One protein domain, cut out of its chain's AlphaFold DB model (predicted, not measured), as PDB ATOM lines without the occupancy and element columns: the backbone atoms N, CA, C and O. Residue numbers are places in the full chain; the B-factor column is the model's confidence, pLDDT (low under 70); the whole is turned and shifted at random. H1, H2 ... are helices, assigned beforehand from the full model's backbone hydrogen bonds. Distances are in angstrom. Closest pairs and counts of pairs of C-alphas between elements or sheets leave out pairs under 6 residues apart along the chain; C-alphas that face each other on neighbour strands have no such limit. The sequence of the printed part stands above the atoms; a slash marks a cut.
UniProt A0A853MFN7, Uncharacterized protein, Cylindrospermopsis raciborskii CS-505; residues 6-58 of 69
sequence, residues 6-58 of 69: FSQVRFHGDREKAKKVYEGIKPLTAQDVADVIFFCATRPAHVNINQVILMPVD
ATOM      1  N   PHE A   6     136.034 -16.915  41.216       89.06
ATOM      2  CA  PHE A   6     137.109 -16.193  40.533       89.06
ATOM      3  C   PHE A   6     138.148 -15.604  41.497       89.06
ATOM      4  O   PHE A   6     139.350 -15.719  41.257       89.06
ATOM      5  N   SER A   7     137.711 -14.994  42.605       89.25
ATOM      6  CA  SER A   7     138.646 -14.392  43.562       89.25
ATOM      7  C   SER A   7     139.456 -15.446  44.320       89.25
ATOM      8  O   SER A   7     140.628 -15.209  44.600       89.25
ATOM      9  N   GLN A   8     138.896 -16.632  44.586       92.00
ATOM     10  CA  GLN A   8     139.661 -17.730  45.189       92.00
ATOM     11  C   GLN A   8     140.764 -18.211  44.241       92.00
ATOM     12  O   GLN A   8     141.908 -18.369  44.665       92.00
ATOM     13  N   VAL A   9     140.451 -18.364  42.950       94.00
ATOM     14  CA  VAL A   9     141.436 -18.741  41.922       94.00
ATOM     15  C   VAL A   9     142.516 -17.666  41.780       94.00
ATOM     16  O   VAL A   9     143.705 -17.974  41.824       94.00
ATOM     17  N   ARG A  10     142.118 -16.390  41.686       92.62
ATOM     18  CA  ARG A  10     143.033 -15.243  41.565       92.62
ATOM     19  C   ARG A  10     144.043 -15.171  42.712       92.62
ATOM     20  O   ARG A  10     145.188 -14.777  42.496       92.62
ATOM     21  N   PHE A  11     143.619 -15.518  43.924       93.50
ATOM     22  CA  PHE A  11     144.472 -15.515  45.110       93.50
ATOM     23  C   PHE A  11     144.996 -16.907  45.485       93.50
ATOM     24  O   PHE A  11     145.418 -17.106  46.619       93.50
ATOM     25  N   HIS A  12     145.040 -17.849  44.536       93.62
ATOM     26  CA  HIS A  12     145.665 -19.169  44.700       93.62
ATOM     27  C   HIS A  12     145.126 -19.962  45.907       93.62
ATOM     28  O   HIS A  12     145.872 -20.645  46.603       93.62
ATOM     29  N   GLY A  13     143.824 -19.846  46.178       91.94
ATOM     30  CA  GLY A  13     143.157 -20.500  47.306       91.94
ATOM     31  C   GLY A  13     143.191 -19.717  48.625       91.94
ATOM     32  O   GLY A  13     142.609 -20.179  49.606       91.94
ATOM     33  N   ASP A  14     143.804 -18.529  48.673       94.38
ATOM     34  CA  ASP A  14     143.761 -17.647  49.847       94.38
ATOM     35  C   ASP A  14     142.363 -17.017  49.996       94.38
ATOM     36  O   ASP A  14     142.043 -15.956  49.448       94.38
ATOM     37  N   ARG A  15     141.503 -17.721  50.740       92.56
ATOM     38  CA  ARG A  15     140.098 -17.350  50.966       92.56
ATOM     39  C   ARG A  15     139.939 -16.032  51.713       92.56
ATOM     40  O   ARG A  15     138.984 -15.307  51.454       92.56
ATOM     41  N   GLU A  16     140.857 -15.705  52.616       93.75
ATOM     42  CA  GLU A  16     140.765 -14.475  53.404       93.75
ATOM     43  C   GLU A  16     141.103 -13.254  52.547       93.75
ATOM     44  O   GLU A  16     140.380 -12.258  52.580       93.75
ATOM     45  N   LYS A  17     142.123 -13.343  51.682       92.44
ATOM     46  CA  LYS A  17     142.354 -12.299  50.671       92.44
ATOM     47  C   LYS A  17     141.206 -12.193  49.676       92.44
ATOM     48  O   LYS A  17     140.838 -11.077  49.315       92.44
ATOM     49  N   ALA A  18     140.627 -13.319  49.257       92.50
ATOM     50  CA  ALA A  18     139.493 -13.320  48.338       92.50
ATOM     51  C   ALA A  18     138.265 -12.603  48.924       92.50
ATOM     52  O   ALA A  18     137.664 -11.789  48.230       92.50
ATOM     53  N   LYS A  19     137.929 -12.833  50.202       91.50
ATOM     54  CA  LYS A  19     136.814 -12.148  50.882       91.50
ATOM     55  C   LYS A  19     137.026 -10.638  50.986       91.50
ATOM     56  O   LYS A  19     136.112  -9.872  50.693       91.50
ATOM     57  N   LYS A  20     138.243 -10.197  51.331       93.38
ATOM     58  CA  LYS A  20     138.585  -8.767  51.493       93.38
ATOM     59  C   LYS A  20     138.318  -7.919  50.251       93.38
ATOM     60  O   LYS A  20     138.080  -6.721  50.352       93.38
ATOM     61  N   VAL A  21     138.328  -8.528  49.067       91.62
ATOM     62  CA  VAL A  21     137.970  -7.859  47.809       91.62
ATOM     63  C   VAL A  21     136.588  -7.199  47.908       91.62
ATOM     64  O   VAL A  21     136.419  -6.059  47.467       91.62
ATOM     65  N   TYR A  22     135.635  -7.887  48.536       93.19
ATOM     66  CA  TYR A  22     134.218  -7.523  48.592       93.19
ATOM     67  C   TYR A  22     133.805  -6.852  49.911       93.19
ATOM     68  O   TYR A  22     132.642  -6.510  50.090       93.19
ATOM     69  N   GLU A  23     134.745  -6.638  50.829       93.50
ATOM     70  CA  GLU A  23     134.466  -6.044  52.137       93.50
ATOM     71  C   GLU A  23     133.938  -4.604  52.014       93.50
ATOM     72  O   GLU A  23     134.482  -3.788  51.267       93.50
ATOM     73  N   GLY A  24     132.864  -4.285  52.737       94.56
ATOM     74  CA  GLY A  24     132.251  -2.955  52.706       94.56
ATOM     75  C   GLY A  24     131.524  -2.619  51.401       94.56
ATOM     76  O   GLY A  24     131.261  -1.453  51.153       94.56
ATOM     77  N   ILE A  25     131.201  -3.588  50.541       95.38
ATOM     78  CA  ILE A  25     130.343  -3.356  49.366       95.38
ATOM     79  C   ILE A  25     129.263  -4.423  49.262       95.38
ATOM     80  O   ILE A  25     129.406  -5.521  49.798       95.38
ATOM     81  N   LYS A  26     128.208  -4.132  48.503       95.62
ATOM     82  CA  LYS A  26     127.270  -5.134  48.004       95.62
ATOM     83  C   LYS A  26     127.689  -5.542  46.583       95.62
ATOM     84  O   LYS A  26     127.349  -4.841  45.625       95.62
ATOM     85  N   PRO A  27     128.462  -6.632  46.406       95.56
ATOM     86  CA  PRO A  27     128.855  -7.084  45.079       95.56
ATOM     87  C   PRO A  27     127.652  -7.652  44.318       95.56
ATOM     88  O   PRO A  27     126.608  -7.958  44.891       95.56
ATOM     89  N   LEU A  28     127.828  -7.828  43.012       97.06
ATOM     90  CA  LEU A  28     126.940  -8.680  42.227       97.06
ATOM     91  C   LEU A  28     127.170 -10.143  42.603       97.06
ATOM     92  O   LEU A  28     128.271 -10.536  42.992       97.06
ATOM     93  N   THR A  29     126.152 -10.955  42.398       94.75
ATOM     94  CA  THR A  29     126.168 -12.403  42.575       94.75
ATOM     95  C   THR A  29     126.209 -13.110  41.221       94.75
ATOM     96  O   THR A  29     125.998 -12.506  40.167       94.75
ATOM     97  N   ALA A  30     126.450 -14.423  41.235       94.12
ATOM     98  CA  ALA A  30     126.305 -15.249  40.036       94.12
ATOM     99  C   ALA A  30     124.878 -15.190  39.456       94.12
ATOM    100  O   ALA A  30     124.716 -15.231  38.236       94.12
ATOM    101  N   GLN A  31     123.862 -15.041  40.314       96.00
ATOM    102  CA  GLN A  31     122.468 -14.945  39.887       96.00
ATOM    103  C   GLN A  31     122.199 -13.654  39.110       96.00
ATOM    104  O   GLN A  31     121.588 -13.713  38.049       96.00
ATOM    105  N   ASP A  32     122.738 -12.516  39.558       97.06
ATOM    106  CA  ASP A  32     122.565 -11.237  38.853       97.06
ATOM    107  C   ASP A  32     123.111 -11.300  37.414       97.06
ATOM    108  O   ASP A  32     122.531 -10.744  36.480       97.06
ATOM    109  N   VAL A  33     124.224 -12.015  37.211       96.56
ATOM    110  CA  VAL A  33     124.801 -12.234  35.875       96.56
ATOM    111  C   VAL A  33     123.932 -13.185  35.046       96.56
ATOM    112  O   VAL A  33     123.694 -12.922  33.866       96.56
ATOM    113  N   ALA A  34     123.443 -14.274  35.648       96.94
ATOM    114  CA  ALA A  34     122.568 -15.235  34.979       96.94
ATOM    115  C   ALA A  34     121.262 -14.583  34.499       96.94
ATOM    116  O   ALA A  34     120.839 -14.817  33.366       96.94
ATOM    117  N   ASP A  35     120.675 -13.706  35.312       98.25
ATOM    118  CA  ASP A  35     119.445 -12.988  34.981       98.25
ATOM    119  C   ASP A  35     119.642 -12.045  33.790       98.25
ATOM    120  O   ASP A  35     118.799 -11.989  32.891       98.25
ATOM    121  N   VAL A  36     120.781 -11.349  33.717       98.38
ATOM    122  CA  VAL A  36     121.116 -10.493  32.566       98.38
ATOM    123  C   VAL A  36     121.329 -11.318  31.297       98.38
ATOM    124  O   VAL A  36     120.867 -10.921  30.224       98.38
ATOM    125  N   ILE A  37     121.977 -12.483  31.392       98.12
ATOM    126  CA  ILE A  37     122.128 -13.403  30.253       98.12
ATOM    127  C   ILE A  37     120.753 -13.875  29.776       98.12
ATOM    128  O   ILE A  37     120.457 -13.799  28.582       98.12
ATOM    129  N   PHE A  38     119.895 -14.314  30.698       98.56
ATOM    130  CA  PHE A  38     118.542 -14.760  30.380       98.56
ATOM    131  C   PHE A  38     117.718 -13.636  29.745       98.56
ATOM    132  O   PHE A  38     117.047 -13.845  28.734       98.56
ATOM    133  N   PHE A  39     117.820 -12.415  30.268       98.31
ATOM    134  CA  PHE A  39     117.207 -11.238  29.667       98.31
ATOM    135  C   PHE A  39     117.657 -11.059  28.214       98.31
ATOM    136  O   PHE A  39     116.811 -10.916  27.331       98.31
ATOM    137  N   CYS A  40     118.963 -11.124  27.942       98.31
ATOM    138  CA  CYS A  40     119.491 -10.968  26.588       98.31
ATOM    139  C   CYS A  40     119.010 -12.073  25.641       98.31
ATOM    140  O   CYS A  40     118.587 -11.780  24.526       98.31
ATOM    141  N   ALA A  41     119.010 -13.326  26.098       98.12
ATOM    142  CA  ALA A  41     118.618 -14.482  25.293       98.12
ATOM    143  C   ALA A  41     117.110 -14.544  24.988       98.12
ATOM    144  O   ALA A  41     116.698 -15.194  24.032       98.12
ATOM    145  N   THR A  42     116.279 -13.878  25.792       98.38
ATOM    146  CA  THR A  42     114.808 -13.928  25.688       98.38
ATOM    147  C   THR A  42     114.199 -12.759  24.923       98.38
ATOM    148  O   THR A  42     112.974 -12.620  24.884       98.38
ATOM    149  N   ARG A  43     115.016 -11.873  24.340       98.25
ATOM    150  CA  ARG A  43     114.481 -10.756  23.554       98.25
ATOM    151  C   ARG A  43     113.772 -11.270  22.285       98.25
ATOM    152  O   ARG A  43     114.147 -12.316  21.758       98.25
ATOM    153  N   PRO A  44     112.754 -10.552  21.770       98.69
ATOM    154  CA  PRO A  44     112.137 -10.882  20.487       98.69
ATOM    155  C   PRO A  44     113.171 -10.987  19.359       98.69
ATOM    156  O   PRO A  44     114.160 -10.263  19.367       98.69
ATOM    157  N   ALA A  45     112.905 -11.810  18.340       97.94
ATOM    158  CA  ALA A  45     113.876 -12.130  17.281       97.94
ATOM    159  C   ALA A  45     114.427 -10.925  16.485       97.94
ATOM    160  O   ALA A  45     115.471 -11.036  15.853       97.94
ATOM    161  N   HIS A  46     113.740  -9.780  16.498       98.00
ATOM    162  CA  HIS A  46     114.181  -8.548  15.831       98.00
ATOM    163  C   HIS A  46     115.028  -7.630  16.732       98.00
ATOM    164  O   HIS A  46     115.415  -6.542  16.311       98.00
ATOM    165  N   VAL A  47     115.280  -8.026  17.980       98.31
ATOM    166  CA  VAL A  47     116.025  -7.242  18.967       98.31
ATOM    167  C   VAL A  47     117.397  -7.866  19.164       98.31
ATOM    168  O   VAL A  47     117.511  -9.047  19.477       98.31
ATOM    169  N   ASN A  48     118.436  -7.044  19.046       98.25
ATOM    170  CA  ASN A  48     119.811  -7.455  19.285       98.25
ATOM    171  C   ASN A  48     120.467  -6.555  20.338       98.25
ATOM    172  O   ASN A  48     120.462  -5.331  20.204       98.25
ATOM    173  N   ILE A  49     121.047  -7.158  21.377       98.31
ATOM    174  CA  ILE A  49     121.802  -6.449  22.415       98.31
ATOM    175  C   ILE A  49     123.291  -6.641  22.127       98.31
ATOM    176  O   ILE A  49     123.830  -7.721  22.340       98.31
ATOM    177  N   ASN A  50     123.955  -5.588  21.647       98.12
ATOM    178  CA  ASN A  50     125.374  -5.650  21.272       98.12
ATOM    179  C   ASN A  50     126.306  -5.767  22.485       98.12
ATOM    180  O   ASN A  50     127.320  -6.454  22.425       98.12
ATOM    181  N   GLN A  51     125.996  -5.052  23.569       97.56
ATOM    182  CA  GLN A  51     126.858  -4.975  24.741       97.56
ATOM    183  C   GLN A  51     126.045  -4.648  25.989       97.56
ATOM    184  O   GLN A  51     125.168  -3.785  25.963       97.56
ATOM    185  N   VAL A  52     126.404  -5.295  27.098       97.12
ATOM    186  CA  VAL A  52     125.944  -4.939  28.440       97.12
ATOM    187  C   VAL A  52     127.167  -4.715  29.319       97.12
ATOM    188  O   VAL A  52     128.050  -5.567  29.390       97.12
ATOM    189  N   ILE A  53     127.217  -3.566  29.991       96.19
ATOM    190  CA  ILE A  53     128.183  -3.300  31.058       96.19
ATOM    191  C   ILE A  53     127.414  -3.382  32.373       96.19
ATOM    192  O   ILE A  53     126.527  -2.569  32.621       96.19
ATOM    193  N   LEU A  54     127.752  -4.370  33.198       95.94
ATOM    194  CA  LEU A  54     127.089  -4.632  34.471       95.94
ATOM    195  C   LEU A  54     128.072  -4.418  35.628       95.94
ATOM    196  O   LEU A  54     129.150  -5.013  35.660       95.94
ATOM    197  N   MET A  55     127.690  -3.579  36.589       96.75
ATOM    198  CA  MET A  55     128.462  -3.277  37.794       96.75
ATOM    199  C   MET A  55     127.514  -3.163  39.000       96.75
ATOM    200  O   MET A  55     126.363  -2.766  38.819       96.75
ATOM    201  N   PRO A  56     127.954  -3.516  40.223       96.31
ATOM    202  CA  PRO A  56     127.204  -3.195  41.430       96.31
ATOM    203  C   PRO A  56     127.158  -1.677  41.603       96.31
ATOM    204  O   PRO A  56     128.086  -0.982  41.197       96.31
ATOM    205  N   VAL A  57     126.113  -1.172  42.258       96.38
ATOM    206  CA  VAL A  57     125.922   0.271  42.497       96.38
ATOM    207  C   VAL A  57     127.113   0.898  43.232       96.38
ATOM    208  O   VAL A  57     127.498   2.024  42.937       96.38
ATOM    209  N   ASP A  58     127.748   0.141  44.126       96.62
ATOM    210  CA  ASP A  58     128.941   0.571  44.859       96.62
ATOM    211  C   ASP A  58     130.197   0.714  43.969       96.62
ATOM    212  O   ASP A  58     131.237   1.168  44.439       96.62
TER     213      ASP A  58
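What this domain is: This is residues 6 to 58 of the 69 residues of an uncharacterized protein of Cylindrospermopsis raciborskii CS-505 (UniProt A0A853MFN7). Picture a long, thin model in which H3, the longest helix, runs along the long axis and the unnamed stretch 42 to 58 turns beyond its end and folds back alongside it. At the other end of the long axis, the short helices H1 and H2 make a small head, while residues 42 to 47 stick out at the opposite tip. The printed part has 53 residues with three named helices, H1, H2 and H3 in chain order, and no named strand. The class is all helix, though under half of the residues, 23 of 53, are in named elements. It is only just extended, close to loose, with a radius of gyration of the C-alphas of 15.2 A and spans of 46 by 23 by 16 A.

How they stand to each other: Begin at H3, residues 30 to 41, which touches no helix. Then look at H1, residues 6 to 10, and H2, residues 15 to 20: they touch, and their closest C-alphas, those of Ser 7 and Ala 18, are 5.0 A apart. H1 and H3 are apart, and so are H2 and H3. In H1, H2 and H3 every backbone O i to N i+4 pair is within hydrogen-bond range.

Where its parts are: Find C-alpha 30 at (126.305, -15.249, 40.036); from there H3 runs 16.6 A to C-alpha 41 at (118.618, -14.482, 25.293). H1 begins at C-alpha 6, at (137.109, -16.193, 40.533), and is 6.1 A long from first to last C-alpha. H2 measures 8.7 A in the same way.

The domain as a whole: The two C-alphas farthest apart, those of Glu 16 and His 46, are 46.4 A apart. The outline is a rod, and residues 42 to 47 stand free. The printed part has no cut; the link from H1 to H2 is tight, and the one from H2 to H3, nine residues, is short. The mean pLDDT of the printed part is 95.5, and no printed residue is under 70.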